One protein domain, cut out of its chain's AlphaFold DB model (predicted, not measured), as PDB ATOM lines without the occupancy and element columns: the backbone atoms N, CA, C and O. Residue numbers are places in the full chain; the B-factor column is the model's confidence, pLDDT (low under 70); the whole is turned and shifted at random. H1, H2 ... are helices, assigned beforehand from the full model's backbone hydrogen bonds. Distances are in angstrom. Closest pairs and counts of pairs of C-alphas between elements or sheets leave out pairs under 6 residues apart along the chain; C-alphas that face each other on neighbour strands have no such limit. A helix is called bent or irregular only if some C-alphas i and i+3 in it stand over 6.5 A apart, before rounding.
ATOM      1  N   TYR A 103     296.190 304.248 305.831       77.75
ATOM      2  CA  TYR A 103     295.645 304.841 307.053       77.75
ATOM      3  C   TYR A 103     294.146 305.167 306.944       77.75
ATOM      4  O   TYR A 103     293.427 305.027 307.924       77.75
ATOM      5  N   GLN A 104     293.649 305.551 305.764       76.00
ATOM      6  CA  GLN A 104     292.218 305.796 305.546       76.00
ATOM      7  C   GLN A 104     291.451 304.479 305.530       76.00
ATOM      8  O   GLN A 104     290.357 304.387 306.072       76.00
ATOM      9  N   ARG A 105     292.047 303.425 304.972       71.25
ATOM     10  CA  ARG A 105     291.425 302.102 304.949       71.25
ATOM     11  C   ARG A 105     291.341 301.452 306.332       71.25
ATOM     12  O   ARG A 105     290.473 300.617 306.550       71.25
ATOM     13  N   HIS A 106     292.258 301.769 307.245       75.81
ATOM     14  CA  HIS A 106     292.347 301.094 308.549       75.81
ATOM     15  C   HIS A 106     291.940 301.959 309.743       75.81
ATOM     16  O   HIS A 106     291.631 301.407 310.792       75.81
ATOM     17  N   PHE A 107     291.897 303.283 309.587       78.12
ATOM     18  CA  PHE A 107     291.492 304.236 310.630       78.12
ATOM     19  C   PHE A 107     290.504 305.295 310.120       78.12
ATOM     20  O   PHE A 107     290.254 306.276 310.812       78.12
ATOM     21  N   GLY A 108     289.970 305.141 308.903       69.88
ATOM     22  CA  GLY A 108     289.109 306.144 308.265       69.88
ATOM     23  C   GLY A 108     287.651 306.141 308.712       69.88
ATOM     24  O   GLY A 108     286.859 306.890 308.142       69.88
ATOM     25  N   THR A 109     287.289 305.330 309.709       80.31
ATOM     26  CA  THR A 109     285.984 305.394 310.376       80.31
ATOM     27  C   THR A 109     286.158 305.338 311.891       80.31
ATOM     28  O   THR A 109     287.076 304.685 312.399       80.31
ATOM     29  N   ASP A 110     285.251 305.996 312.617       85.25
ATOM     30  CA  ASP A 110     285.203 305.963 314.083       85.25
ATOM     31  C   ASP A 110     285.089 304.515 314.590       85.25
ATOM     32  O   ASP A 110     285.701 304.158 315.597       85.25
ATOM     33  N   LEU A 111     284.361 303.656 313.860       86.69
ATOM     34  CA  LEU A 111     284.210 302.241 314.195       86.69
ATOM     35  C   LEU A 111     285.541 301.489 314.087       86.69
ATOM     36  O   LEU A 111     285.893 300.758 315.004       86.69
ATOM     37  N   LEU A 112     286.295 301.680 313.000       89.12
ATOM     38  CA  LEU A 112     287.603 301.042 312.820       89.12
ATOM     39  C   LEU A 112     288.605 301.512 313.873       89.12
ATOM     40  O   LEU A 112     289.286 300.689 314.485       89.12
ATOM     41  N   LEU A 113     288.680 302.826 314.108       89.75
ATOM     42  CA  LEU A 113     289.564 303.386 315.126       89.75
ATOM     43  C   LEU A 113     289.195 302.865 316.520       89.75
ATOM     44  O   LEU A 113     290.076 302.437 317.263       89.75
ATOM     45  N   SER A 114     287.900 302.830 316.845       91.62
ATOM     46  CA  SER A 114     287.384 302.196 318.058       91.62
ATOM     47  C   SER A 114     287.852 300.744 318.178       91.62
ATOM     48  O   SER A 114     288.437 300.373 319.195       91.62
ATOM     49  N   SER A 115     287.649 299.923 317.144       92.62
ATOM     50  CA  SER A 115     288.027 298.507 317.154       92.62
ATOM     51  C   SER A 115     289.528 298.297 317.363       92.62
ATOM     52  O   SER A 115     289.924 297.389 318.093       92.62
ATOM     53  N   TRP A 116     290.373 299.150 316.776       93.06
ATOM     54  CA  TRP A 116     291.819 299.125 317.009       93.06
ATOM     55  C   TRP A 116     292.190 299.464 318.450       93.06
ATOM     56  O   TRP A 116     293.018 298.772 319.037       93.06
ATOM     57  N   LEU A 117     291.586 300.504 319.029       93.19
ATOM     58  CA  LEU A 117     291.842 300.879 320.420       93.19
ATOM     59  C   LEU A 117     291.391 299.780 321.389       93.19
ATOM     60  O   LEU A 117     292.135 299.448 322.310       93.19
ATOM     61  N   TRP A 118     290.234 299.160 321.137       93.50
ATOM     62  CA  TRP A 118     289.767 297.976 321.865       93.50
ATOM     63  C   TRP A 118     290.780 296.835 321.801       93.50
ATOM     64  O   TRP A 118     291.186 296.303 322.832       93.50
ATOM     65  N   LEU A 119     291.236 296.491 320.595       95.25
ATOM     66  CA  LEU A 119     292.202 295.417 320.397       95.25
ATOM     67  C   LEU A 119     293.527 295.701 321.115       95.25
ATOM     68  O   LEU A 119     294.058 294.815 321.783       95.25
ATOM     69  N   LEU A 120     294.053 296.923 321.001       93.56
ATOM     70  CA  LEU A 120     295.301 297.321 321.652       93.56
ATOM     71  C   LEU A 120     295.192 297.280 323.178       93.56
ATOM     72  O   LEU A 120     296.097 296.743 323.816       93.56
ATOM     73  N   GLY A 121     294.091 297.780 323.748       91.69
ATOM     74  CA  GLY A 121     293.835 297.696 325.187       91.69
ATOM     75  C   GLY A 121     293.756 296.244 325.663       91.69
ATOM     76  O   GLY A 121     294.487 295.824 326.554       91.69
ATOM     77  N   CYS A 122     292.976 295.401 324.977       94.69
ATOM     78  CA  CYS A 122     292.876 293.984 325.334       94.69
ATOM     79  C   CYS A 122     294.212 293.227 325.210       94.69
ATOM     80  O   CYS A 122     294.492 292.360 326.038       94.69
ATOM     81  N   ILE A 123     295.053 293.547 324.218       95.00
ATOM     82  CA  ILE A 123     296.405 292.975 324.103       95.00
ATOM     83  C   ILE A 123     297.288 293.448 325.261       95.00
ATOM     84  O   ILE A 123     297.983 292.628 325.859       95.00
ATOM     85  N   ALA A 124     297.266 294.741 325.593       92.31
ATOM     86  CA  ALA A 124     298.042 295.286 326.702       92.31
ATOM     87  C   ALA A 124     297.640 294.636 328.034       92.31
ATOM     88  O   ALA A 124     298.510 294.169 328.774       92.31
ATOM     89  N   TYR A 125     296.333 294.522 328.292       92.44
ATOM     90  CA  TYR A 125     295.790 293.815 329.449       92.44
ATOM     91  C   TYR A 125     296.268 292.361 329.490       92.44
ATOM     92  O   TYR A 125     296.828 291.928 330.496       92.44
ATOM     93  N   LEU A 126     296.139 291.626 328.379       95.06
ATOM     94  CA  LEU A 126     296.572 290.232 328.286       95.06
ATOM     95  C   LEU A 126     298.070 290.064 328.578       95.06
ATOM     96  O   LEU A 126     298.448 289.151 329.310       95.06
ATOM     97  N   VAL A 127     298.925 290.933 328.031       92.88
ATOM     98  CA  VAL A 127     300.372 290.899 328.297       92.88
ATOM     99  C   VAL A 127     300.641 291.063 329.791       92.88
ATOM    100  O   VAL A 127     301.405 290.283 330.359       92.88
ATOM    101  N   VAL A 128     299.980 292.020 330.449       90.81
ATOM    102  CA  VAL A 128     300.121 292.224 331.898       90.81
ATOM    103  C   VAL A 128     299.625 291.010 332.684       90.81
ATOM    104  O   VAL A 128     300.330 290.565 333.590       90.81
ATOM    105  N   SER A 129     298.481 290.423 332.323       91.19
ATOM    106  CA  SER A 129     297.958 289.215 332.978       91.19
ATOM    107  C   SER A 129     298.909 288.023 332.849       91.19
ATOM    108  O   SER A 129     299.154 287.322 333.828       91.19
ATOM    109  N   VAL A 130     299.510 287.820 331.672       91.56
ATOM    110  CA  VAL A 130     300.510 286.763 331.450       91.56
ATOM    111  C   VAL A 130     301.773 287.024 332.271       91.56
ATOM    112  O   VAL A 130     302.313 286.098 332.875       91.56
ATOM    113  N   CYS A 131     302.239 288.274 332.344       90.62
ATOM    114  CA  CYS A 131     303.375 288.635 333.192       90.62
ATOM    115  C   CYS A 131     303.089 288.383 334.680       90.62
ATOM    116  O   CYS A 131     303.966 287.886 335.382       90.62
ATOM    117  N   GLN A 132     301.878 288.683 335.157       88.88
ATOM    118  CA  GLN A 132     301.457 288.400 336.534       88.88
ATOM    119  C   GLN A 132     301.387 286.897 336.811       88.88
ATOM    120  O   GLN A 132     301.905 286.435 337.825       88.88
ATOM    121  N   LEU A 133     300.832 286.122 335.877       89.75
ATOM    122  CA  LEU A 133     300.794 284.663 335.968       89.75
ATOM    123  C   LEU A 133     302.202 284.047 336.016       89.75
ATOM    124  O   LEU A 133     302.429 283.085 336.744       89.75
ATOM    125  N   ALA A 134     303.150 284.610 335.264       89.25
ATOM    126  CA  ALA A 134     304.543 284.176 335.276       89.25
ATOM    127  C   ALA A 134     305.295 284.587 336.556       89.25
ATOM    128  O   ALA A 134     306.254 283.913 336.929       89.25
ATOM    129  N   ALA A 135     304.892 285.682 337.210       87.94
ATOM    130  CA  ALA A 135     305.547 286.209 338.408       87.94
ATOM    131  C   ALA A 135     305.085 285.530 339.711       87.94
ATOM    132  O   ALA A 135     305.916 285.289 340.582       87.94
ATOM    133  N   ASP A 136     303.794 285.203 339.836       78.00
ATOM    134  CA  ASP A 136     303.175 284.684 341.073       78.00
ATOM    135  C   ASP A 136     303.064 283.142 341.118       78.00
ATOM    136  O   ASP A 136     302.253 282.594 341.865       78.00
ATOM    137  N   ASP A 137     303.879 282.441 340.321       73.62
ATOM    138  CA  ASP A 137     303.759 281.013 339.995       73.62
ATOM    139  C   ASP A 137     302.436 280.642 339.282       73.62
ATOM    140  O   ASP A 137     301.336 281.088 339.612       73.62
ATOM    141  N   TRP A 138     302.522 279.706 338.329       82.31
ATOM    142  CA  TRP A 138     301.422 279.231 337.462       82.31
ATOM    143  C   TRP A 138     300.217 278.595 338.193       82.31
ATOM    144  O   TRP A 138     299.311 278.053 337.558       82.31
ATOM    145  N   SER A 139     300.199 278.627 339.523       82.00
ATOM    146  CA  SER A 139     299.138 278.099 340.381       82.00
ATOM    147  C   SER A 139     298.019 279.105 340.682       82.00
ATOM    148  O   SER A 139     296.938 278.700 341.116       82.00
ATOM    149  N   SER A 140     298.231 280.403 340.427       87.94
ATOM    150  CA  SER A 140     297.231 281.437 340.717       87.94
ATOM    151  C   SER A 140     296.002 281.321 339.808       87.94
ATOM    152  O   SER A 140     296.025 281.677 338.629       87.94
ATOM    153  N   SER A 141     294.885 280.861 340.378       88.50
ATOM    154  CA  SER A 141     293.606 280.745 339.661       88.50
ATOM    155  C   SER A 141     293.050 282.110 339.232       88.50
ATOM    156  O   SER A 141     292.378 282.209 338.207       88.50
ATOM    157  N   VAL A 142     293.360 283.169 339.987       88.94
ATOM    158  CA  VAL A 142     292.957 284.551 339.687       88.94
ATOM    159  C   VAL A 142     293.607 285.032 338.389       88.94
ATOM    160  O   VAL A 142     292.897 285.490 337.496       88.94
ATOM    161  N   HIS A 143     294.923 284.849 338.246       90.25
ATOM    162  CA  HIS A 143     295.673 285.289 337.060       90.25
ATOM    163  C   HIS A 143     295.349 284.457 335.818       90.25
ATOM    164  O   HIS A 143     295.349 284.970 334.697       90.25
ATOM    165  N   TRP A 144     295.010 283.178 336.000       91.94
ATOM    166  CA  TRP A 144     294.469 282.352 334.922       91.94
ATOM    167  C   TRP A 144     293.125 282.870 334.414       91.94
ATOM    168  O   TRP A 144     292.916 282.905 333.202       91.94
ATOM    169  N   CYS A 145     292.230 283.302 335.308       93.00
ATOM    170  CA  CYS A 145     290.961 283.904 334.901       93.00
ATOM    171  C   CYS A 145     291.188 285.183 334.082       93.00
ATOM    172  O   CYS A 145     290.581 285.326 333.020       93.00
ATOM    173  N   ASP A 146     292.096 286.058 334.527       92.06
ATOM    174  CA  ASP A 146     292.468 287.275 333.792       92.06
ATOM    175  C   ASP A 146     293.047 286.944 332.409       92.06
ATOM    176  O   ASP A 146     292.641 287.520 331.401       92.06
ATOM    177  N   THR A 147     293.935 285.950 332.335       94.31
ATOM    178  CA  THR A 147     294.572 285.526 331.080       94.31
ATOM    179  C   THR A 147     293.556 284.938 330.098       94.31
ATOM    180  O   THR A 147     293.518 285.335 328.935       94.31
ATOM    181  N   ILE A 148     292.697 284.016 330.548       94.94
ATOM    182  CA  ILE A 148     291.671 283.392 329.695       94.94
ATOM    183  C   ILE A 148     290.669 284.446 329.213       94.94
ATOM    184  O   ILE A 148     290.344 284.483 328.025       94.94
ATOM    185  N   GLY A 149     290.208 285.323 330.110       93.88
ATOM    186  CA  GLY A 149     289.329 286.436 329.761       93.88
ATOM    187  C   GLY A 149     289.975 287.366 328.734       93.88
ATOM    188  O   GLY A 149     289.362 287.666 327.713       93.88
ATOM    189  N   GLY A 150     291.233 287.755 328.960       94.00
ATOM    190  CA  GLY A 150     292.030 288.569 328.041       94.00
ATOM    191  C   GLY A 150     292.164 287.943 326.652       94.00
ATOM    192  O   GLY A 150     291.909 288.618 325.659       94.00
ATOM    193  N   VAL A 151     292.469 286.643 326.555       96.75
ATOM    194  CA  VAL A 151     292.545 285.929 325.265       96.75
ATOM    195  C   VAL A 151     291.211 285.982 324.524       96.75
ATOM    196  O   VAL A 151     291.178 286.316 323.339       96.75
ATOM    197  N   ILE A 152     290.101 285.682 325.205       96.19
ATOM    198  CA  ILE A 152     288.772 285.699 324.582       96.19
ATOM    199  C   ILE A 152     288.414 287.119 324.121       96.19
ATOM    200  O   ILE A 152     287.900 287.285 323.014       96.19
ATOM    201  N   PHE A 153     288.728 288.143 324.919       95.00
ATOM    202  CA  PHE A 153     288.516 289.539 324.540       95.00
ATOM    203  C   PHE A 153     289.361 289.960 323.336       95.00
ATOM    204  O   PHE A 153     288.829 290.618 322.447       95.00
ATOM    205  N   VAL A 154     290.628 289.541 323.246       96.75
ATOM    206  CA  VAL A 154     291.477 289.788 322.068       96.75
ATOM    207  C   VAL A 154     290.872 289.150 320.816       96.75
ATOM    208  O   VAL A 154     290.782 289.810 319.782       96.75
ATOM    209  N   ILE A 155     290.396 287.903 320.905       95.94
ATOM    210  CA  ILE A 155     289.712 287.233 319.787       95.94
ATOM    211  C   ILE A 155     288.443 288.008 319.405       95.94
ATOM    212  O   ILE A 155     288.241 288.302 318.229       95.94
ATOM    213  N   GLY A 156     287.623 288.396 320.386       94.44
ATOM    214  CA  GLY A 156     286.425 289.211 320.171       94.44
ATOM    215  C   GLY A 156     286.723 290.549 319.496       94.44
ATOM    216  O   GLY A 156     286.051 290.905 318.533       94.44
ATOM    217  N   CYS A 157     287.770 291.255 319.927       95.00
ATOM    218  CA  CYS A 157     288.204 292.509 319.312       95.00
ATOM    219  C   CYS A 157     288.749 292.299 317.896       95.00
ATOM    220  O   CYS A 157     288.529 293.139 317.030       95.00
ATOM    221  N   GLY A 158     289.418 291.173 317.635       95.00
ATOM    222  CA  GLY A 158     289.826 290.784 316.286       95.00
ATOM    223  C   GLY A 158     288.622 290.604 315.361       95.00
ATOM    224  O   GLY A 158     288.606 291.161 314.266       95.00
ATOM    225  N   VAL A 159     287.576 289.909 315.825       93.56
ATOM    226  CA  VAL A 159     286.319 289.765 315.073       93.56
ATOM    227  C   VAL A 159     285.639 291.125 314.880       93.56
ATOM    228  O   VAL A 159     285.265 291.458 313.754       93.56
ATOM    229  N   LEU A 160     285.556 291.955 315.926       93.25
ATOM    230  CA  LEU A 160     284.996 293.307 315.844       93.25
ATOM    231  C   LEU A 160     285.730 294.152 314.798       93.25
ATOM    232  O   LEU A 160     285.099 294.799 313.964       93.25
ATOM    233  N   LEU A 161     287.063 294.103 314.804       92.94
ATOM    234  CA  LEU A 161     287.903 294.803 313.844       92.94
ATOM    235  C   LEU A 161     287.627 294.318 312.422       92.94
ATOM    236  O   LEU A 161     287.418 295.151 311.548       92.94
ATOM    237  N   THR A 162     287.547 293.002 312.194       89.88
ATOM    238  CA  THR A 162     287.175 292.465 310.872       89.88
ATOM    239  C   THR A 162     285.782 292.920 310.433       89.88
ATOM    240  O   THR A 162     285.614 293.333 309.291       89.88
ATOM    241  N   SER A 163     284.805 292.951 311.345       87.50
ATOM    242  CA  SER A 163     283.445 293.411 311.037       87.50
ATOM    243  C   SER A 163     283.331 294.915 310.800       87.50
ATOM    244  O   SER A 163     282.364 295.357 310.193       87.50
ATOM    245  N   ALA A 164     284.300 295.701 311.274       87.88
ATOM    246  CA  ALA A 164     284.321 297.147 311.099       87.88
ATOM    247  C   ALA A 164     284.834 297.569 309.711       87.88
ATOM    248  O   ALA A 164     284.709 298.739 309.346       87.88
ATOM    249  N   TYR A 165     285.407 296.640 308.938       84.38
ATOM    250  CA  TYR A 165     285.864 296.926 307.583       84.38
ATOM    251  C   TYR A 165     284.684 297.199 306.640       84.38
ATOM    252  O   TYR A 165     283.714 296.433 306.646       84.38
ATOM    253  N   PRO A 166     284.762 298.241 305.788       77.25
ATOM    254  CA  PRO A 166     283.669 298.608 304.891       77.25
ATOM    255  C   PRO A 166     283.216 297.463 303.983       77.25
ATOM    256  O   PRO A 166     282.023 297.305 303.750       77.25
ATOM    257  N   GLU A 167     284.148 296.630 303.516       78.56
ATOM    258  CA  GLU A 167     283.849 295.484 302.655       78.56
ATOM    259  C   GLU A 167     282.897 294.496 303.353       78.56
ATOM    260  O   GLU A 167     281.919 294.043 302.765       78.56
ATOM    261  N   HIS A 168     283.121 294.232 304.643       83.25
ATOM    262  CA  HIS A 168     282.297 293.312 305.434       83.25
ATOM    263  C   HIS A 168     280.954 293.937 305.823       83.25
ATOM    264  O   HIS A 168     279.936 293.249 305.872       83.25
ATOM    265  N   LEU A 169     280.926 295.248 306.069       77.94
ATOM    266  CA  LEU A 169     279.690 295.981 306.347       77.94
ATOM    267  C   LEU A 169     278.757 296.005 305.129       77.94
ATOM    268  O   LEU A 169     277.544 295.859 305.281       77.94
ATOM    269  N   LEU A 170     279.315 296.146 303.923       77.62
ATOM    270  CA  LEU A 170     278.557 296.078 302.673       77.62
ATOM    271  C   LEU A 170     278.029 294.668 302.408       77.62
ATOM    272  O   LEU A 170     276.853 294.523 302.075       77.62
ATOM    273  N   GLN A 171     278.852 293.638 302.627       80.25
ATOM    274  CA  GLN A 171     278.413 292.240 302.545       80.25
ATOM    275  C   GLN A 171     277.252 291.969 303.508       80.25
ATOM    276  O   GLN A 171     276.225 291.432 303.097       80.25
ATOM    277  N   LEU A 172     277.357 292.431 304.759       80.44
ATOM    278  CA  LEU A 172     276.277 292.309 305.738       80.44
ATOM    279  C   LEU A 172     274.998 293.020 305.267       80.44
ATOM    280  O   LEU A 172     273.903 292.472 305.394       80.44
ATOM    281  N   ALA A 173     275.108 294.226 304.708       77.69
ATOM    282  CA  ALA A 173     273.956 294.953 304.178       77.69
ATOM    283  C   ALA A 173     273.280 294.200 303.017       77.69
ATOM    284  O   ALA A 173     272.049 294.107 302.971       77.69
ATOM    285  N   GLU A 174     274.068 293.614 302.113       78.56
ATOM    286  CA  GLU A 174     273.566 292.811 300.997       78.56
ATOM    287  C   GLU A 174     272.887 291.516 301.478       78.56
ATOM    288  O   GLU A 174     271.796 291.162 301.019       78.56
ATOM    289  N   GLU A 175     273.481 290.823 302.448       80.38
ATOM    290  CA  GLU A 175     272.911 289.618 303.059       80.38
ATOM    291  C   GLU A 175     271.577 289.893 303.760       80.38
ATOM    292  O   GLU A 175     270.637 289.091 303.675       80.38
ATOM    293  N   LEU A 176     271.461 291.048 304.422       79.12
ATOM    294  CA  LEU A 176     270.229 291.484 305.078       79.12
ATOM    295  C   LEU A 176     269.122 291.841 304.072       79.12
ATOM    296  O   LEU A 176     267.945 291.686 304.412       79.12
ATOM    297  N   ALA A 177     269.469 292.267 302.852       77.31
ATOM    298  CA  ALA A 177     268.512 292.575 301.786       77.31
ATOM    299  C   ALA A 177     267.882 291.318 301.154       77.31
ATOM    300  O   ALA A 177     266.767 291.366 300.630       77.31
ATOM    301  N   ARG A 178     268.568 290.171 301.217       75.69
ATOM    302  CA  ARG A 178     268.071 288.881 300.707       75.69
ATOM    303  C   ARG A 178     267.055 288.262 301.680       75.69
ATOM    304  O   ARG A 178     267.141 288.515 302.880       75.69
ATOM    305  N   PRO A 179     266.094 287.426 301.237       75.56
ATOM    306  CA  PRO A 179     265.138 286.773 302.138       75.56
ATOM    307  C   PRO A 179     265.844 285.903 303.198       75.56
ATOM    308  O   PRO A 179     266.978 285.473 302.977       75.56
ATOM    309  N   PRO A 180     265.220 285.664 304.371       71.69
ATOM    310  CA  PRO A 180     265.858 284.912 305.446       71.69
ATOM    311  C   PRO A 180     266.184 283.500 304.965       71.69
ATOM    312  O   PRO A 180     265.288 282.775 304.538       71.69
ATOM    313  N   GLN A 181     267.457 283.125 305.034       69.50
ATOM    314  CA  GLN A 181     267.891 281.769 304.724       69.50
ATOM    315  C   GLN A 181     267.489 280.821 305.861       69.50
ATOM    316  O   GLN A 181     267.341 281.235 307.016       69.50
ATOM    317  N   GLU A 182     267.299 279.543 305.537       78.44
ATOM    318  CA  GLU A 182     267.023 278.495 306.522       78.44
ATOM    319  C   GLU A 182     268.296 278.182 307.326       78.44
ATOM    320  O   GLU A 182     268.997 277.211 307.067       78.44
ATOM    321  N   LEU A 183     268.614 279.044 308.293       77.56
ATOM    322  CA  LEU A 183     269.723 278.856 309.227       77.56
ATOM    323  C   LEU A 183     269.318 277.930 310.376       77.56
ATOM    324  O   LEU A 183     268.188 277.984 310.882       77.56
ATOM    325  N   SER A 184     270.271 277.133 310.856       83.75
ATOM    326  CA  SER A 184     270.108 276.386 312.101       83.75
ATOM    327  C   SER A 184     269.927 277.334 313.298       83.75
ATOM    328  O   SER A 184     270.233 278.526 313.244       83.75
ATOM    329  N   CYS A 185     269.431 276.812 314.425       81.81
ATOM    330  CA  CYS A 185     269.247 277.612 315.643       81.81
ATOM    331  C   CYS A 185     270.566 278.249 316.123       81.81
ATOM    332  O   CYS A 185     270.580 279.408 316.532       81.81
ATOM    333  N   LEU A 186     271.672 277.502 316.044       80.94
ATOM    334  CA  LEU A 186     272.985 277.989 316.458       80.94
ATOM    335  C   LEU A 186     273.460 279.119 315.544       80.94
ATOM    336  O   LEU A 186     273.816 280.185 316.037       80.94
ATOM    337  N   GLU A 187     273.374 278.928 314.229       77.69
ATOM    338  CA  GLU A 187     273.756 279.964 313.267       77.69
ATOM    339  C   GLU A 187     272.920 281.221 313.474       77.69
ATOM    340  O   GLU A 187     273.461 282.295 313.699       77.69
ATOM    341  N   ARG A 188     271.596 281.076 313.540       77.50
ATOM    342  CA  ARG A 188     270.661 282.198 313.633       77.50
ATOM    343  C   ARG A 188     270.847 283.089 314.864       77.50
ATOM    344  O   ARG A 188     270.545 284.277 314.791       77.50
ATOM    345  N   TYR A 189     271.242 282.523 316.005       78.19
ATOM    346  CA  TYR A 189     271.292 283.259 317.276       78.19
ATOM    347  C   TYR A 189     272.706 283.517 317.802       78.19
ATOM    348  O   TYR A 189     272.848 284.332 318.718       78.19
ATOM    349  N   PHE A 190     273.735 282.876 317.238       75.12
ATOM    350  CA  PHE A 190     275.110 283.004 317.727       75.12
ATOM    351  C   PHE A 190     276.124 283.438 316.672       75.12
ATOM    352  O   PHE A 190     277.030 284.197 317.009       75.12
ATOM    353  N   THR A 191     275.998 282.987 315.423       76.81
ATOM    354  CA  THR A 191     277.070 283.151 314.422       76.81
ATOM    355  C   THR A 191     276.587 283.694 313.080       76.81
ATOM    356  O   THR A 191     277.328 283.624 312.107       76.81
ATOM    357  N   SER A 192     275.359 284.214 313.005       78.38
ATOM    358  CA  SER A 192     274.750 284.645 311.740       78.38
ATOM    359  C   SER A 192     275.459 285.839 311.114       78.38
ATOM    360  O   SER A 192     275.460 285.979 309.900       78.38
ATOM    361  N   ASN A 193     276.089 286.677 311.936       83.62
ATOM    362  CA  ASN A 193     276.946 287.761 311.484       83.62
ATOM    363  C   ASN A 193     278.091 288.018 312.477       83.62
ATOM    364  O   ASN A 193     278.029 287.645 313.654       83.62
ATOM    365  N   ALA A 194     279.146 288.680 312.000       85.44
ATOM    366  CA  ALA A 194     280.358 288.934 312.777       85.44
ATOM    367  C   ALA A 194     280.135 289.870 313.982       85.44
ATOM    368  O   ALA A 194     280.788 289.707 315.016       85.44
ATOM    369  N   MET A 195     279.183 290.808 313.901       85.00
ATOM    370  CA  MET A 195     278.830 291.681 315.028       85.00
ATOM    371  C   MET A 195     278.174 290.871 316.158       85.00
ATOM    372  O   MET A 195     278.548 291.001 317.321       85.00
ATOM    373  N   LEU A 196     277.252 289.962 315.831       88.69
ATOM    374  CA  LEU A 196     276.631 289.060 316.798       88.69
ATOM    375  C   LEU A 196     277.679 288.158 317.460       88.69
ATOM    376  O   LEU A 196     277.731 288.087 318.690       88.69
ATOM    377  N   LEU A 197     278.565 287.552 316.663       90.12
ATOM    378  CA  LEU A 197     279.671 286.741 317.174       90.12
ATOM    379  C   LEU A 197     280.566 287.540 318.136       90.12
ATOM    380  O   LEU A 197     280.900 287.047 319.211       90.12
ATOM    381  N   THR A 198     280.893 288.788 317.793       91.50
ATOM    382  CA  THR A 198     281.662 289.696 318.659       91.50
ATOM    383  C   THR A 198     280.999 289.867 320.024       91.50
ATOM    384  O   THR A 198     281.640 289.669 321.057       91.50
ATOM    385  N   THR A 199     279.702 290.193 320.055       90.12
ATOM    386  CA  THR A 199     278.990 290.415 321.327       90.12
ATOM    387  C   THR A 199     278.928 289.157 322.199       90.12
ATOM    388  O   THR A 199     279.022 289.241 323.429       90.12
ATOM    389  N   HIS A 200     278.836 287.975 321.582       92.56
ATOM    390  CA  HIS A 200     278.900 286.698 322.295       92.56
ATOM    391  C   HIS A 200     280.298 286.411 322.829       92.56
ATOM    392  O   HIS A 200     280.421 285.968 323.968       92.56
ATOM    393  N   LEU A 201     281.353 286.706 322.066       94.19
ATOM    394  CA  LEU A 201     282.733 286.574 322.538       94.19
ATOM    395  C   LEU A 201     283.005 287.497 323.726       94.19
ATOM    396  O   LEU A 201     283.596 287.054 324.704       94.19
ATOM    397  N   PHE A 202     282.502 288.730 323.712       92.94
ATOM    398  CA  PHE A 202     282.583 289.613 324.878       92.94
ATOM    399  C   PHE A 202     281.798 289.068 326.071       92.94
ATOM    400  O   PHE A 202     282.315 289.045 327.184       92.94
ATOM    401  N   SER A 203     280.597 288.530 325.847       93.38
ATOM    402  CA  SER A 203     279.824 287.865 326.904       93.38
ATOM    403  C   SER A 203     280.584 286.679 327.506       93.38
ATOM    404  O   SER A 203     280.680 286.563 328.726       93.38
ATOM    405  N   LEU A 204     281.192 285.830 326.675       93.88
ATOM    406  CA  LEU A 204     282.014 284.706 327.127       93.88
ATOM    407  C   LEU A 204     283.284 285.175 327.847       93.88
ATOM    408  O   LEU A 204     283.633 284.615 328.883       93.88
ATOM    409  N   GLY A 205     283.927 286.230 327.347       93.56
ATOM    410  CA  GLY A 205     285.119 286.838 327.936       93.56
ATOM    411  C   GLY A 205     284.878 287.401 329.335       93.56
ATOM    412  O   GLY A 205     285.797 287.396 330.145       93.56
ATOM    413  N   THR A 206     283.642 287.796 329.669       93.56
ATOM    414  CA  THR A 206     283.284 288.235 331.033       93.56
ATOM    415  C   THR A 206     283.133 287.097 332.049       93.56
ATOM    416  O   THR A 206     283.249 287.340 333.252       93.56
ATOM    417  N   LEU A 207     282.901 285.849 331.615       94.94
ATOM    418  CA  LEU A 207     282.682 284.719 332.530       94.94
ATOM    419  C   LEU A 207     283.909 284.397 333.403       94.94
ATOM    420  O   LEU A 207     283.718 284.233 334.610       94.94
ATOM    421  N   PRO A 208     285.152 284.352 332.877       96.25
ATOM    422  CA  PRO A 208     286.349 284.217 333.705       96.25
ATOM    423  C   PRO A 208     286.443 285.268 334.817       96.25
ATOM    424  O   PRO A 208     286.733 284.918 335.957       96.25
ATOM    425  N   TYR A 209     286.111 286.530 334.537       93.12
ATOM    426  CA  TYR A 209     286.116 287.583 335.558       93.12
ATOM    427  C   TYR A 209     285.029 287.373 336.616       93.12
ATOM    428  O   TYR A 209     285.230 287.685 337.790       93.12
ATOM    429  N   LEU A 210     283.873 286.816 336.239       94.88
ATOM    430  CA  LEU A 210     282.842 286.460 337.214       94.88
ATOM    431  C   LEU A 210     283.345 285.356 338.156       94.88
ATOM    432  O   LEU A 210     283.158 285.445 339.369       94.88
ATOM    433  N   VAL A 211     284.021 284.340 337.611       96.19
ATOM    434  CA  VAL A 211     284.665 283.278 338.401       96.19
ATOM    435  C   VAL A 211     285.737 283.869 339.318       96.19
ATOM    436  O   VAL A 211     285.738 283.586 340.515       96.19
ATOM    437  N   GLN A 212     286.587 284.753 338.795       94.12
ATOM    438  CA  GLN A 212     287.601 285.478 339.561       94.12
ATOM    439  C   GLN A 212     286.984 286.258 340.732       94.12
ATOM    440  O   GLN A 212     287.508 286.223 341.846       94.12
ATOM    441  N   ALA A 213     285.853 286.933 340.514       94.12
ATOM    442  CA  ALA A 213     285.146 287.654 341.564       94.12
ATOM    443  C   ALA A 213     284.699 286.715 342.697       94.12
ATOM    444  O   ALA A 213     284.905 287.032 343.870       94.12
ATOM    445  N   PHE A 214     284.167 285.534 342.366       96.25
ATOM    446  CA  PHE A 214     283.792 284.527 343.363       96.25
ATOM    447  C   PHE A 214     284.994 283.937 344.104       96.25
ATOM    448  O   PHE A 214     284.917 283.783 345.323       96.25
ATOM    449  N   ILE A 215     286.106 283.672 343.411       95.19
ATOM    450  CA  ILE A 215     287.359 283.235 344.045       95.19
ATOM    451  C   ILE A 215     287.794 284.276 345.084       95.19
ATOM    452  O   ILE A 215     287.958 283.938 346.255       95.19
ATOM    453  N   ARG A 216     287.851 285.561 344.714       93.69
ATOM    454  CA  ARG A 216     288.258 286.633 345.637       93.69
ATOM    455  C   ARG A 216     287.316 286.807 346.828       93.69
ATOM    456  O   ARG A 216     287.789 287.060 347.936       93.69
ATOM    457  N   ILE A 217     286.004 286.658 346.624       95.75
ATOM    458  CA  ILE A 217     285.020 286.643 347.722       95.75
ATOM    459  C   ILE A 217     285.290 285.464 348.665       95.75
ATOM    460  O   ILE A 217     285.210 285.629 349.878       95.75
ATOM    461  N   SER A 218     285.613 284.287 348.121       96.50
ATOM    462  CA  SER A 218     285.873 283.089 348.923       96.50
ATOM    463  C   SER A 218     287.171 283.179 349.731       96.50
ATOM    464  O   SER A 218     287.193 282.778 350.892       96.50
ATOM    465  N   GLU A 219     288.226 283.761 349.154       94.69
ATOM    466  CA  GLU A 219     289.534 283.920 349.798       94.69
ATOM    467  C   GLU A 219     289.544 285.074 350.810       94.69
ATOM    468  O   GLU A 219     290.158 284.976 351.871       94.69
ATOM    469  N   THR A 220     288.852 286.176 350.498       93.50
ATOM    470  CA  THR A 220     288.857 287.408 351.304       93.50
ATOM    471  C   THR A 220     287.447 287.995 351.470       93.50
ATOM    472  O   THR A 220     287.154 289.074 350.954       93.50
ATOM    473  N   PRO A 221     286.553 287.344 352.237       93.62
ATOM    474  CA  PRO A 221     285.147 287.756 352.349       93.62
ATOM    475  C   PRO A 221     284.943 289.115 353.035       93.62
ATOM    476  O   PRO A 221     283.883 289.719 352.912       93.62
ATOM    477  N   SER A 222     285.938 289.624 353.765       93.19
ATOM    478  CA  SER A 222     285.905 290.975 354.338       93.19
ATOM    479  C   SER A 222     286.249 292.073 353.324       93.19
ATOM    480  O   SER A 222     285.992 293.248 353.588       93.19
ATOM    481  N   SER A 223     286.824 291.719 352.170       89.56
ATOM    482  CA  SER A 223     287.208 292.667 351.128       89.56
ATOM    483  C   SER A 223     286.023 293.002 350.227       89.56
ATOM    484  O   SER A 223     285.415 292.126 349.613       89.56
ATOM    485  N   LEU A 224     285.729 294.295 350.071       88.69
ATOM    486  CA  LEU A 224     284.673 294.765 349.165       88.69
ATOM    487  C   LEU A 224     285.002 294.532 347.685       88.69
ATOM    488  O   LEU A 224     284.095 294.525 346.855       88.69
ATOM    489  N   PHE A 225     286.275 294.332 347.339       86.00
ATOM    490  CA  PHE A 225     286.726 294.266 345.950       86.00
ATOM    491  C   PHE A 225     286.048 293.138 345.157       86.00
ATOM    492  O   PHE A 225     285.498 293.387 344.086       86.00
ATOM    493  N   GLY A 226     286.016 291.916 345.703       88.44
ATOM    494  CA  GLY A 226     285.382 290.774 345.036       88.44
ATOM    495  C   GLY A 226     283.882 290.984 344.802       88.44
ATOM    496  O   GLY A 226     283.376 290.702 343.718       88.44
ATOM    497  N   TYR A 227     283.177 291.567 345.778       90.94
ATOM    498  CA  TYR A 227     281.752 291.888 345.650       90.94
ATOM    499  C   TYR A 227     281.485 292.963 344.597       90.94
ATOM    500  O   TYR A 227     280.553 292.821 343.806       90.94
ATOM    501  N   LEU A 228     282.297 294.024 344.563       88.00
ATOM    502  CA  LEU A 228     282.168 295.086 343.565       88.00
ATOM    503  C   LEU A 228     282.391 294.549 342.148       88.00
ATOM    504  O   LEU A 228     281.600 294.867 341.260       88.00
ATOM    505  N   MET A 229     283.391 293.681 341.949       89.50
ATOM    506  CA  MET A 229     283.593 293.010 340.660       89.50
ATOM    507  C   MET A 229     282.389 292.142 340.278       89.50
ATOM    508  O   MET A 229     281.868 292.279 339.174       89.50
ATOM    509  N   ALA A 230     281.892 291.298 341.190       93.31
ATOM    510  CA  ALA A 230     280.745 290.431 340.916       93.31
ATOM    511  C   ALA A 230     279.495 291.232 340.518       93.31
ATOM    512  O   ALA A 230     278.820 290.890 339.547       93.31
ATOM    513  N   VAL A 231     279.200 292.322 341.236       91.44
ATOM    514  CA  VAL A 231     278.075 293.216 340.922       91.44
ATOM    515  C   VAL A 231     278.282 293.907 339.577       91.44
ATOM    516  O   VAL A 231     277.355 293.919 338.770       91.44
ATOM    517  N   GLY A 232     279.479 294.441 339.313       88.38
ATOM    518  CA  GLY A 232     279.801 295.105 338.049       88.38
ATOM    519  C   GLY A 232     279.630 294.179 336.845       88.38
ATOM    520  O   GLY A 232     278.922 294.517 335.900       88.38
ATOM    521  N   ILE A 233     280.187 292.969 336.917       91.06
ATOM    522  CA  ILE A 233     280.106 291.973 335.839       91.06
ATOM    523  C   ILE A 233     278.668 291.470 335.666       91.06
ATOM    524  O   ILE A 233     278.172 291.352 334.548       91.06
ATOM    525  N   THR A 234     277.947 291.247 336.768       91.94
ATOM    526  CA  THR A 234     276.530 290.852 336.712       91.94
ATOM    527  C   THR A 234     275.662 291.937 336.072       91.94
ATOM    528  O   THR A 234     274.744 291.621 335.319       91.94
ATOM    529  N   ALA A 235     275.956 293.214 336.330       88.38
ATOM    530  CA  ALA A 235     275.274 294.341 335.698       88.38
ATOM    531  C   ALA A 235     275.642 294.512 334.212       88.38
ATOM    532  O   ALA A 235     274.842 295.059 333.452       88.38
ATOM    533  N   LEU A 236     276.810 294.017 333.787       89.31
ATOM    534  CA  LEU A 236     277.263 294.048 332.397       89.31
ATOM    535  C   LEU A 236     276.553 293.002 331.519       89.31
ATOM    536  O   LEU A 236     276.247 293.300 330.367       89.31
ATOM    537  N   PHE A 237     276.217 291.817 332.047       89.75
ATOM    538  CA  PHE A 237     275.537 290.767 331.267       89.75
ATOM    539  C   PHE A 237     274.244 291.226 330.579       89.75
ATOM    540  O   PHE A 237     274.082 290.933 329.396       89.75
ATOM    541  N   PRO A 238     273.320 291.948 331.241       89.12
ATOM    542  CA  PRO A 238     272.146 292.476 330.564       89.12
ATOM    543  C   PRO A 238     272.484 293.438 329.428       89.12
ATOM    544  O   PRO A 238     271.828 293.380 328.393       89.12
ATOM    545  N   LEU A 239     273.497 294.294 329.596       89.25
ATOM    546  CA  LEU A 239     273.930 295.221 328.546       89.25
ATOM    547  C   LEU A 239     274.485 294.456 327.343       89.25
ATOM    548  O   LEU A 239     274.063 294.705 326.219       89.25
ATOM    549  N   LEU A 240     275.352 293.467 327.579       90.81
ATOM    550  CA  LEU A 240     275.883 292.613 326.515       90.81
ATOM    551  C   LEU A 240     274.782 291.795 325.837       90.81
ATOM    552  O   LEU A 240     274.750 291.714 324.615       90.81
ATOM    553  N   PHE A 241     273.823 291.271 326.601       89.25
ATOM    554  CA  PHE A 241     272.661 290.577 326.051       89.25
ATOM    555  C   PHE A 241     271.812 291.494 325.164       89.25
ATOM    556  O   PHE A 241     271.385 291.081 324.087       89.25
ATOM    557  N   PHE A 242     271.567 292.738 325.590       88.25
ATOM    558  CA  PHE A 242     270.845 293.709 324.768       88.25
ATOM    559  C   PHE A 242     271.624 294.070 323.508       88.25
ATOM    560  O   PHE A 242     271.029 294.141 322.432       88.25
ATOM    561  N   TRP A 243     272.943 294.204 323.608       89.06
ATOM    562  CA  TRP A 243     273.787 294.414 322.443       89.06
ATOM    563  C   TRP A 243     273.699 293.229 321.468       89.06
ATOM    564  O   TRP A 243     273.381 293.432 320.295       89.06
ATOM    565  N   SER A 244     273.824 291.985 321.940       90.50
ATOM    566  CA  SER A 244     273.621 290.790 321.110       90.50
ATOM    567  C   SER A 244     272.230 290.753 320.485       90.50
ATOM    568  O   SER A 244     272.085 290.478 319.298       90.50
ATOM    569  N   PHE A 245     271.192 291.084 321.256       87.56
ATOM    570  CA  PHE A 245     269.824 291.147 320.752       87.56
ATOM    571  C   PHE A 245     269.693 292.163 319.613       87.56
ATOM    572  O   PHE A 245     269.042 291.881 318.608       87.56
ATOM    573  N   THR A 246     270.347 293.320 319.719       86.38
ATOM    574  CA  THR A 246     270.328 294.328 318.652       86.38
ATOM    575  C   THR A 246     271.036 293.879 317.382       86.38
ATOM    576  O   THR A 246     270.588 294.246 316.297       86.38
ATOM    577  N   ALA A 247     272.075 293.054 317.517       86.00
ATOM    578  CA  ALA A 247     272.866 292.519 316.415       86.00
ATOM    579  C   ALA A 247     272.230 291.293 315.730       86.00
ATOM    580  O   ALA A 247     272.776 290.796 314.751       86.00
ATOM    581  N   MET A 248     271.090 290.784 316.211       87.75
ATOM    582  CA  MET A 248     270.405 289.660 315.563       87.75
ATOM    583  C   MET A 248     269.846 290.055 314.190       87.75
ATOM    584  O   MET A 248     269.127 291.050 314.072       87.75
ATOM    585  N   ASP A 249     270.047 289.203 313.182       84.56
ATOM    586  CA  ASP A 249     269.611 289.431 311.794       84.56
ATOM    587  C   ASP A 249     268.136 289.807 311.669       84.56
ATOM    588  O   ASP A 249     267.770 290.676 310.884       84.56
ATOM    589  N   PHE A 250     267.262 289.158 312.443       84.06
ATOM    590  CA  PHE A 250     265.832 289.461 312.416       84.06
ATOM    591  C   PHE A 250     265.549 290.906 312.848       84.06
ATOM    592  O   PHE A 250     264.709 291.569 312.244       84.06
ATOM    593  N   ASN A 251     266.247 291.398 313.873       84.88
ATOM    594  CA  ASN A 251     266.084 292.767 314.357       84.88
ATOM    595  C   ASN A 251     266.713 293.770 313.388       84.88
ATOM    596  O   ASN A 251     266.083 294.780 313.085       84.88
ATOM    597  N   LEU A 252     267.889 293.452 312.840       83.31
ATOM    598  CA  LEU A 252     268.517 294.237 311.778       83.31
ATOM    599  C   LEU A 252     267.569 294.381 310.578       83.31
ATOM    600  O   LEU A 252     267.244 295.498 310.197       83.31
ATOM    601  N   ARG A 253     267.016 293.282 310.051       82.62
ATOM    602  CA  ARG A 253     266.056 293.301 308.929       82.62
ATOM    603  C   ARG A 253     264.789 294.088 309.249       82.62
ATOM    604  O   ARG A 253     264.326 294.870 308.425       82.62
ATOM    605  N   LYS A 254     264.223 293.891 310.446       82.75
ATOM    606  CA  LYS A 254     262.982 294.560 310.868       82.75
ATOM    607  C   LYS A 254     263.130 296.085 310.915       82.75
ATOM    608  O   LYS A 254     262.140 296.780 310.716       82.75
ATOM    609  N   ASN A 255     264.334 296.590 311.174       80.00
ATOM    610  CA  ASN A 255     264.607 298.015 311.349       80.00
ATOM    611  C   ASN A 255     265.586 298.566 310.297       80.00
ATOM    612  O   ASN A 255     266.418 299.418 310.608       80.00
ATOM    613  N   GLY A 256     265.557 298.033 309.071       74.94
ATOM    614  CA  GLY A 256     266.349 298.563 307.952       74.94
ATOM    615  C   GLY A 256     267.861 298.613 308.212       74.94
ATOM    616  O   GLY A 256     268.517 299.589 307.870       74.94
ATOM    617  N   GLY A 257     268.405 297.606 308.894       74.31
ATOM    618  CA  GLY A 257     269.819 297.507 309.268       74.31
ATOM    619  C   GLY A 257     270.196 298.221 310.570       74.31
ATOM    620  O   GLY A 257     271.315 298.064 311.039       74.31
ATOM    621  N   ARG A 258     269.276 298.953 311.212       72.75
ATOM    622  CA  ARG A 258     269.561 299.741 312.431       72.75
ATOM    623  C   ARG A 258     269.479 298.948 313.744       72.75
ATOM    624  O   ARG A 258     269.677 299.504 314.823       72.75
ATOM    625  N   ASN A 351     280.679 307.173 308.539       55.44
ATOM    626  CA  ASN A 351     281.785 307.487 307.624       55.44
ATOM    627  C   ASN A 351     282.532 308.814 307.937       55.44
ATOM    628  O   ASN A 351     283.189 309.364 307.051       55.44
ATOM    629  N   THR A 352     282.417 309.398 309.138       53.66
ATOM    630  CA  THR A 352     282.804 310.818 309.342       53.66
ATOM    631  C   THR A 352     284.259 311.118 309.678       53.66
ATOM    632  O   THR A 352     284.625 312.292 309.673       53.66
ATOM    633  N   SER A 353     285.129 310.144 309.932       47.66
ATOM    634  CA  SER A 353     286.457 310.458 310.478       47.66
ATOM    635  C   SER A 353     287.597 309.769 309.732       47.66
ATOM    636  O   SER A 353     288.001 308.660 310.045       47.66
ATOM    637  N   VAL A 354     288.144 310.439 308.720       46.28
ATOM    638  CA  VAL A 354     289.284 311.379 308.841       46.28
ATOM    639  C   VAL A 354     289.610 311.918 307.427       46.28
ATOM    640  O   VAL A 354     290.225 312.970 307.299       46.28
ATOM    641  N   PHE A 355     289.132 311.293 306.334       44.22
ATOM    642  CA  PHE A 355     289.586 311.666 304.981       44.22
ATOM    643  C   PHE A 355     288.579 311.600 303.824       44.22
ATOM    644  O   PHE A 355     288.998 311.658 302.671       44.22
ATOM    645  N   TYR A 356     287.265 311.645 304.057       43.47
ATOM    646  CA  TYR A 356     286.346 312.058 302.984       43.47
ATOM    647  C   TYR A 356     286.369 313.588 302.805       43.47
ATOM    648  O   TYR A 356     285.347 314.263 302.770       43.47
ATOM    649  N   ARG A 357     287.563 314.154 302.578       41.00
ATOM    650  CA  ARG A 357     287.694 315.337 301.716       41.00
ATOM    651  C   ARG A 357     287.605 314.860 300.262       41.00
ATOM    652  O   ARG A 357     288.478 315.097 299.446       41.00
ATOM    653  N   ALA A 358     286.491 314.209 299.940       42.81
ATOM    654  CA  ALA A 358     285.994 314.105 298.577       42.81
ATOM    655  C   ALA A 358     285.323 315.429 298.146       42.81
ATOM    656  O   ALA A 358     284.648 315.489 297.130       42.81
TER     657      ALA A 358
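This is residues 103 to 258 and 351 to 358 of the 391 residues of the protein "Hypothetical protein" of Haptolina ericina (UniProt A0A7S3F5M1). Four long helices, H2, H3, H6 and H7, stand side by side in a curved row, each running opposite ways to its neighbour, as two helical hairpins set next to each other. The short helices H1, H4, H5 and H8 gather at the end of the row where H2 and H6 begin and H3 and H7 end. The printed part has 164 residues with eight named helices, H1 to H8 in order along the chain, and no named strand: the class is all helix, and the helix packing is mostly aligned. It is only just loose, close to compact, with a radius of gyration of the C-alphas of 18.7 A, and it spans 55 by 38 by 24 A.

H1, residues 103 to 107, and H2, residues 110 to 135, only just touch, with 3 pairs of C-alphas within 8 A, and only at the corner; Phe 107 and Leu 113 have the closest C-alphas, 5.0 A apart. H2 and H3, residues 141 to 163, form a hairpin at a shallow tilt of 21 degrees, closest at the C-alphas of Leu 126 and Gly 150, 4.8 A. H3 touches H6, residues 194 to 219, the hub, at a shallow tilt of 12 degrees, opposite ways; the closest C-alphas, of Gly 149 and Gly 205, are 4.6 A apart. H6 and H7, residues 224 to 246, form the other hairpin at a shallow tilt of 16 degrees, with the C-alphas of Ala 213 and Gly 226 closest at 4.7 A. H2 and H6 are apart, and so are H3 and H7. H5, residues 185 to 191, is irregular, but only just, with C-alphas 188 and 191 6.53 A apart; it touches H6 only at the corner, closest at the C-alphas of Thr 191 and Leu 197, 5.2 A. H4, residues 166 to 177, touches H8, residues 249 to 254, with residues 176 to 177 alone, at a steep tilt of 65 degrees; the closest C-alphas, of Leu 176 and Arg 253, are 6.0 A apart. Every O i to N i+4 pair is within hydrogen-bond range in H1, H2, H3, H4, H5 and H8, against 19 of 22 in H6 and 17 of 19 in H7.

H1 begins at C-alpha 103 (295.645, 304.841, 307.053). H2 is 37.4 A long, H3 32.9 A, H4 16.6 A, H6 38.5 A and H7 33.7 A. H8 ends at C-alpha 254 (262.982, 294.560, 310.868).

The C-alphas of Ser 222 and Ala 358, the two farthest apart, are 60.4 A apart. Residues 259 to 350 are not printed, and C-alphas 258 and 351 are 15.2 A apart across this cut. No link between the helices is long. Mean pLDDT of the printed part is 85.5; residues 108, 181 and 351 to 358 are under 70.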